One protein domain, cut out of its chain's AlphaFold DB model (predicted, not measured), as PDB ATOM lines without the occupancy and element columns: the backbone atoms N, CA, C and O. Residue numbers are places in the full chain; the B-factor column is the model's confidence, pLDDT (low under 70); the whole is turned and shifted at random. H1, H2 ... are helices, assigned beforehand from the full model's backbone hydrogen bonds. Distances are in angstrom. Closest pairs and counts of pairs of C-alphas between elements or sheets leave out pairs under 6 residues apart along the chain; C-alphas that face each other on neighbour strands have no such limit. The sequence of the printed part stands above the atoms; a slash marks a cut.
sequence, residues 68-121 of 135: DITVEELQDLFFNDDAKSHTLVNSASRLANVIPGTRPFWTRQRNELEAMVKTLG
ATOM      1  N   ASP A  68     286.720 216.552 235.968       79.88
ATOM      2  CA  ASP A  68     285.468 216.247 235.283       79.88
ATOM      3  C   ASP A  68     285.753 216.072 233.789       79.88
ATOM      4  O   ASP A  68     286.382 216.924 233.166       79.88
ATOM      5  N   ILE A  69     285.322 214.939 233.236       83.31
ATOM      6  CA  ILE A  69     285.478 214.632 231.813       83.31
ATOM      7  C   ILE A  69     284.167 214.998 231.129       83.31
ATOM      8  O   ILE A  69     283.097 214.548 231.561       83.31
ATOM      9  N   THR A  70     284.240 215.803 230.074       87.44
ATOM     10  CA  THR A  70     283.055 216.165 229.287       87.44
ATOM     11  C   THR A  70     282.557 214.971 228.469       87.44
ATOM     12  O   THR A  70     283.247 213.962 228.293       87.44
ATOM     13  N   VAL A  71     281.313 215.039 227.985       87.19
ATOM     14  CA  VAL A  71     280.749 213.948 227.174       87.19
ATOM     15  C   VAL A  71     281.510 213.827 225.854       87.19
ATOM     16  O   VAL A  71     281.738 212.714 225.386       87.19
ATOM     17  N   GLU A  72     281.935 214.956 225.299       89.75
ATOM     18  CA  GLU A  72     282.721 215.067 224.076       89.75
ATOM     19  C   GLU A  72     284.096 214.413 224.257       89.75
ATOM     20  O   GLU A  72     284.458 213.519 223.498       89.75
ATOM     21  N   GLU A  73     284.810 214.745 225.336       86.00
ATOM     22  CA  GLU A  73     286.104 214.126 225.650       86.00
ATOM     23  C   GLU A  73     285.982 212.617 225.884       86.00
ATOM     24  O   GLU A  73     286.847 211.845 225.470       86.00
ATOM     25  N   LEU A  74     284.909 212.161 226.539       86.12
ATOM     26  CA  LEU A  74     284.654 210.728 226.687       86.12
ATOM     27  C   LEU A  74     284.431 210.056 225.333       86.12
ATOM     28  O   LEU A  74     284.938 208.957 225.130       86.12
ATOM     29  N   GLN A  75     283.671 210.681 224.431       88.81
ATOM     30  CA  GLN A  75     283.450 210.156 223.085       88.81
ATOM     31  C   GLN A  75     284.770 210.057 222.325       88.81
ATOM     32  O   GLN A  75     285.081 208.980 221.820       88.81
ATOM     33  N   ASP A  76     285.588 211.106 222.341       87.38
ATOM     34  CA  ASP A  76     286.914 211.099 221.719       87.38
ATOM     35  C   ASP A  76     287.787 209.968 222.287       87.38
ATOM     36  O   ASP A  76     288.384 209.196 221.538       87.38
ATOM     37  N   LEU A  77     287.782 209.773 223.609       86.25
ATOM     38  CA  LEU A  77     288.478 208.660 224.268       86.25
ATOM     39  C   LEU A  77     287.912 207.269 223.933       86.25
ATOM     40  O   LEU A  77     288.564 206.270 224.226       86.25
ATOM     41  N   PHE A  78     286.704 207.156 223.382       84.19
ATOM     42  CA  PHE A  78     286.157 205.877 222.918       84.19
ATOM     43  C   PHE A  78     286.412 205.627 221.433       84.19
ATOM     44  O   PHE A  78     286.533 204.465 221.043       84.19
ATOM     45  N   PHE A  79     286.464 206.680 220.619       86.31
ATOM     46  CA  PHE A  79     286.638 206.567 219.171       86.31
ATOM     47  C   PHE A  79     288.105 206.603 218.732       86.31
ATOM     48  O   PHE A  79     288.432 206.023 217.699       86.31
ATOM     49  N   ASN A  80     288.990 207.216 219.520       85.62
ATOM     50  CA  ASN A  80     290.426 207.245 219.245       85.62
ATOM     51  C   ASN A  80     291.110 205.971 219.764       85.62
ATOM     52  O   ASN A  80     290.793 205.503 220.857       85.62
ATOM     53  N   ASP A  81     292.098 205.445 219.034       84.25
ATOM     54  CA  ASP A  81     292.886 204.254 219.419       84.25
ATOM     55  C   ASP A  81     294.161 204.630 220.203       84.25
ATOM     56  O   ASP A  81     295.252 204.101 219.999       84.25
ATOM     57  N   ASP A  82     294.032 205.618 221.090       88.94
ATOM     58  CA  ASP A  82     295.145 206.147 221.872       88.94
ATOM     59  C   ASP A  82     295.395 205.329 223.148       88.94
ATOM     60  O   ASP A  82     294.510 204.682 223.719       88.94
ATOM     61  N   ALA A  83     296.599 205.463 223.714       86.88
ATOM     62  CA  ALA A  83     296.940 204.860 225.006       86.88
ATOM     63  C   ALA A  83     295.942 205.236 226.124       86.88
ATOM     64  O   ALA A  83     295.604 204.404 226.969       86.88
ATOM     65  N   LYS A  84     295.422 206.473 226.119       83.38
ATOM     66  CA  LYS A  84     294.407 206.929 227.084       83.38
ATOM     67  C   LYS A  84     293.078 206.186 226.901       83.38
ATOM     68  O   LYS A  84     292.524 205.710 227.895       83.38
ATOM     69  N   SER A  85     292.631 206.000 225.664       85.81
ATOM     70  CA  SER A  85     291.444 205.216 225.311       85.81
ATOM     71  C   SER A  85     291.548 203.782 225.825       85.81
ATOM     72  O   SER A  85     290.685 203.304 226.568       85.81
ATOM     73  N   HIS A  86     292.680 203.122 225.559       87.81
ATOM     74  CA  HIS A  86     292.939 201.780 226.078       87.81
ATOM     75  C   HIS A  86     292.924 201.729 227.608       87.81
ATOM     76  O   HIS A  86     292.370 200.790 228.184       87.81
ATOM     77  N   THR A  87     293.489 202.723 228.304       88.06
ATOM     78  CA  THR A  87     293.468 202.737 229.779       88.06
ATOM     79  C   THR A  87     292.048 202.833 230.338       88.06
ATOM     80  O   THR A  87     291.719 202.124 231.296       88.06
ATOM     81  N   LEU A  88     291.186 203.649 229.725       85.62
ATOM     82  CA  LEU A  88     289.787 203.796 230.113       85.62
ATOM     83  C   LEU A  88     289.016 202.494 229.865       85.62
ATOM     84  O   LEU A  88     288.415 201.959 230.802       85.62
ATOM     85  N   VAL A  89     289.118 201.917 228.664       86.69
ATOM     86  CA  VAL A  89     288.477 200.637 228.312       86.69
ATOM     87  C   VAL A  89     288.945 199.503 229.224       86.69
ATOM     88  O   VAL A  89     288.124 198.718 229.709       86.69
ATOM     89  N   ASN A  90     290.241 199.432 229.528       88.62
ATOM     90  CA  ASN A  90     290.798 198.439 230.446       88.62
ATOM     91  C   ASN A  90     290.271 198.624 231.873       88.62
ATOM     92  O   ASN A  90     289.939 197.644 232.546       88.62
ATOM     93  N   SER A  91     290.144 199.869 232.339       88.25
ATOM     94  CA  SER A  91     289.612 200.166 233.672       88.25
ATOM     95  C   SER A  91     288.132 199.780 233.803       88.25
ATOM     96  O   SER A  91     287.743 199.147 234.792       88.25
ATOM     97  N   ALA A  92     287.332 200.051 232.766       86.12
ATOM     98  CA  ALA A  92     285.932 199.657 232.692       86.12
ATOM     99  C   ALA A  92     285.789 198.128 232.601       86.12
ATOM    100  O   ALA A  92     285.029 197.521 233.360       86.12
ATOM    101  N   SER A  93     286.583 197.481 231.743       87.81
ATOM    102  CA  SER A  93     286.601 196.022 231.576       87.81
ATOM    103  C   SER A  93     286.987 195.299 232.865       87.81
ATOM    104  O   SER A  93     286.370 194.295 233.229       87.81
ATOM    105  N   ARG A  94     287.954 195.840 233.617       88.00
ATOM    106  CA  ARG A  94     288.354 195.305 234.925       88.00
ATOM    107  C   ARG A  94     287.210 195.336 235.931       88.00
ATOM    108  O   ARG A  94     287.100 194.420 236.734       88.00
ATOM    109  N   LEU A  95     286.357 196.355 235.897       87.31
ATOM    110  CA  LEU A  95     285.190 196.440 236.778       87.31
ATOM    111  C   LEU A  95     284.022 195.580 236.306       87.31
ATOM    112  O   LEU A  95     283.260 195.069 237.124       87.31
ATOM    113  N   ALA A  96     283.891 195.380 234.998       87.44
ATOM    114  CA  ALA A  96     282.871 194.508 234.435       87.44
ATOM    115  C   ALA A  96     283.105 193.024 234.773       87.44
ATOM    116  O   ALA A  96     282.157 192.245 234.739       87.44
ATOM    117  N   ASN A  97     284.318 192.623 235.177       90.38
ATOM    118  CA  ASN A  97     284.660 191.221 235.453       90.38
ATOM    119  C   ASN A  97     283.864 190.554 236.596       90.38
ATOM    120  O   ASN A  97     283.928 189.338 236.754       90.38
ATOM    121  N   VAL A  98     283.133 191.332 237.400       89.06
ATOM    122  CA  VAL A  98     282.236 190.849 238.463       89.06
ATOM    123  C   VAL A  98     280.769 190.802 238.030       89.06
ATOM    124  O   VAL A  98     279.931 190.356 238.811       89.06
ATOM    125  N   ILE A  99     280.429 191.279 236.828       89.44
ATOM    126  CA  ILE A  99     279.063 191.280 236.289       89.44
ATOM    127  C   ILE A  99     278.869 190.011 235.453       89.44
ATOM    128  O   ILE A  99     279.465 189.911 234.374       89.44
ATOM    129  N   PRO A 100     278.023 189.064 235.901       86.94
ATOM    130  CA  PRO A 100     277.745 187.850 235.145       86.94
ATOM    131  C   PRO A 100     277.242 188.160 233.734       86.94
ATOM    132  O   PRO A 100     276.464 189.093 233.532       86.94
ATOM    133  N   GLY A 101     277.684 187.372 232.756       84.81
ATOM    134  CA  GLY A 101     277.279 187.520 231.355       84.81
ATOM    135  C   GLY A 101     278.098 188.526 230.543       84.81
ATOM    136  O   GLY A 101     277.940 188.580 229.328       84.81
ATOM    137  N   THR A 102     279.001 189.291 231.163       89.81
ATOM    138  CA  THR A 102     279.939 190.145 230.418       89.81
ATOM    139  C   THR A 102     281.146 189.346 229.917       89.81
ATOM    140  O   THR A 102     281.552 188.348 230.517       89.81
ATOM    141  N   ARG A 103     281.775 189.795 228.824       90.56
ATOM    142  CA  ARG A 103     282.994 189.159 228.294       90.56
ATOM    143  C   ARG A 103     284.154 189.142 229.309       90.56
ATOM    144  O   ARG A 103     284.780 188.088 229.447       90.56
ATOM    145  N   PRO A 104     284.424 190.220 230.075       91.88
ATOM    146  CA  PRO A 104     285.445 190.189 231.123       91.88
ATOM    147  C   PRO A 104     285.140 189.191 232.246       91.88
ATOM    148  O   PRO A 104     286.064 188.572 232.771       91.88
ATOM    149  N   PHE A 105     283.864 188.985 232.595       92.38
ATOM    150  CA  PHE A 105     283.469 187.968 233.574       92.38
ATOM    151  C   PHE A 105     283.810 186.557 233.086       92.38
ATOM    152  O   PHE A 105     284.472 185.807 233.798       92.38
ATOM    153  N   TRP A 106     283.438 186.213 231.851       92.25
ATOM    154  CA  TRP A 106     283.752 184.897 231.284       92.25
ATOM    155  C   TRP A 106     285.250 184.675 231.086       92.25
ATOM    156  O   TRP A 106     285.743 183.577 231.326       92.25
ATOM    157  N   THR A 107     285.986 185.725 230.718       93.31
ATOM    158  CA  THR A 107     287.452 185.672 230.621       93.31
ATOM    159  C   THR A 107     288.070 185.357 231.984       93.31
ATOM    160  O   THR A 107     288.927 184.487 232.086       93.31
ATOM    161  N   ARG A 108     287.583 185.994 233.058       93.81
ATOM    162  CA  ARG A 108     288.015 185.683 234.426       93.81
ATOM    163  C   ARG A 108     287.718 184.229 234.806       93.81
ATOM    164  O   ARG A 108     288.605 183.575 235.337       93.81
ATOM    165  N   GLN A 109     286.502 183.743 234.549       91.81
ATOM    166  CA  GLN A 109     286.114 182.362 234.867       91.81
ATOM    167  C   GLN A 109     286.965 181.339 234.104       91.81
ATOM    168  O   GLN A 109     287.424 180.367 234.692       91.81
ATOM    169  N   ARG A 110     287.251 181.588 232.821       92.62
ATOM    170  CA  ARG A 110     288.180 180.762 232.038       92.62
ATOM    171  C   ARG A 110     289.566 180.724 232.680       92.62
ATOM    172  O   ARG A 110     290.086 179.640 232.907       92.62
ATOM    173  N   ASN A 111     290.144 181.887 232.980       93.62
ATOM    174  CA  ASN A 111     291.490 181.967 233.551       93.62
ATOM    175  C   ASN A 111     291.581 181.239 234.902       93.62
ATOM    176  O   ASN A 111     292.601 180.631 235.211       93.62
ATOM    177  N   GLU A 112     290.515 181.292 235.702       92.06
ATOM    178  CA  GLU A 112     290.405 180.566 236.969       92.06
ATOM    179  C   GLU A 112     290.401 179.046 236.752       92.06
ATOM    180  O   GLU A 112     291.162 178.336 237.407       92.06
ATOM    181  N   LEU A 113     289.636 178.550 235.776       89.38
ATOM    182  CA  LEU A 113     289.631 177.130 235.406       89.38
ATOM    183  C   LEU A 113     290.986 176.665 234.859       89.38
ATOM    184  O   LEU A 113     291.476 175.609 235.250       89.38
ATOM    185  N   GLU A 114     291.623 177.453 233.993       92.31
ATOM    186  CA  GLU A 114     292.967 177.150 233.490       92.31
ATOM    187  C   GLU A 114     293.993 177.087 234.625       92.31
ATOM    188  O   GLU A 114     294.866 176.218 234.623       92.31
ATOM    189  N   ALA A 115     293.889 177.983 235.611       93.31
ATOM    190  CA  ALA A 115     294.741 177.955 236.792       93.31
ATOM    191  C   ALA A 115     294.506 176.686 237.625       93.31
ATOM    192  O   ALA A 115     295.479 176.054 238.023       93.31
ATOM    193  N   MET A 116     293.247 176.279 237.831       90.38
ATOM    194  CA  MET A 116     292.915 175.027 238.522       90.38
ATOM    195  C   MET A 116     293.481 173.805 237.799       90.38
ATOM    196  O   MET A 116     294.061 172.938 238.440       90.38
ATOM    197  N   VAL A 117     293.376 173.749 236.468       90.56
ATOM    198  CA  VAL A 117     293.935 172.638 235.683       90.56
ATOM    199  C   VAL A 117     295.456 172.568 235.821       90.56
ATOM    200  O   VAL A 117     296.018 171.484 235.946       90.56
ATOM    201  N   LYS A 118     296.132 173.721 235.837       90.94
ATOM    202  CA  LYS A 118     297.590 173.789 236.015       90.94
ATOM    203  C   LYS A 118     298.042 173.359 237.412       90.94
ATOM    204  O   LYS A 118     299.130 172.810 237.532       90.94
ATOM    205  N   THR A 119     297.254 173.628 238.454       92.38
ATOM    206  CA  THR A 119     297.639 173.342 239.848       92.38
ATOM    207  C   THR A 119     297.172 171.980 240.347       92.38
ATOM    208  O   THR A 119     297.902 171.331 241.088       92.38
ATOM    209  N   LEU A 120     295.971 171.547 239.962       90.62
ATOM    210  CA  LEU A 120     295.325 170.319 240.437       90.62
ATOM    211  C   LEU A 120     295.383 169.174 239.411       90.62
ATOM    212  O   LEU A 120     295.100 168.032 239.765       90.62
ATOM    213  N   GLY A 121     295.747 169.462 238.158       85.00
ATOM    214  CA  GLY A 121     295.693 168.518 237.041       85.00
ATOM    215  C   GLY A 121     294.400 168.628 236.225       85.00
ATOM    216  O   GLY A 121     293.485 169.387 236.550       85.00
TER     217      GLY A 121
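AT A GLANCE: This is residues 68 to 121 of the 135 residues of the protein "Helitron_like_N domain-containing protein" of Penicillium nordicum (UniProt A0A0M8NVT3). Three helices follow one another in an open zigzag: H2 is in the middle, and H1 and H3 each meet it at a corner, near its two ends. H3, the longest helix, forms an arm whose residues 110 to 120 stick out from the rest. The printed part has 54 residues with three named helices in the order H1, H2, H3 and no named strand, and its class is all helix. It is only just extended, close to loose, with a radius of gyration of the C-alphas of 15.5 A and spans of 49 by 21 by 17 A.

HOW THE PARTS SIT: Look first at H3, residues 103 to 120, which with residues 104 to 105 alone touches H2, residues 83 to 96. H2 touches it with residues 93 to 96 alone, and the closest C-alphas, those of Ser 93 and Pro 104, are 6.0 A apart. Their lines are about perpendicular at 72 degrees, only just past steep. At residues 84 to 89 alone, H2 touches H1, residues 71 to 79; the closest C-alphas, those of Leu 77 and Ser 85, are 4.7 A apart. These lines are about perpendicular at 85 degrees. H1 and H3 are apart. In H1, H2 and H3 every O i to N i+4 pair is within hydrogen-bond range.

IN THESE COORDINATES: Find C-alpha 103 at (282.994, 189.159, 228.294); from there H3 runs 25.6 A to C-alpha 120 at (295.325, 170.319, 240.437). H2 runs 19.8 A from Ala 83 to Ala 96. H1 begins at C-alpha 71, at (280.749, 213.948, 227.174), and runs 12.4 A to Phe 79.

THE WHOLE: The C-alphas farthest apart, those of Glu 72 and Gly 121, are 50.0 A apart. The link from H1 to H2 is tight, and that from H2 to H3 is short. The printed part has no cut, and no printed residue is under 70 in pLDDT.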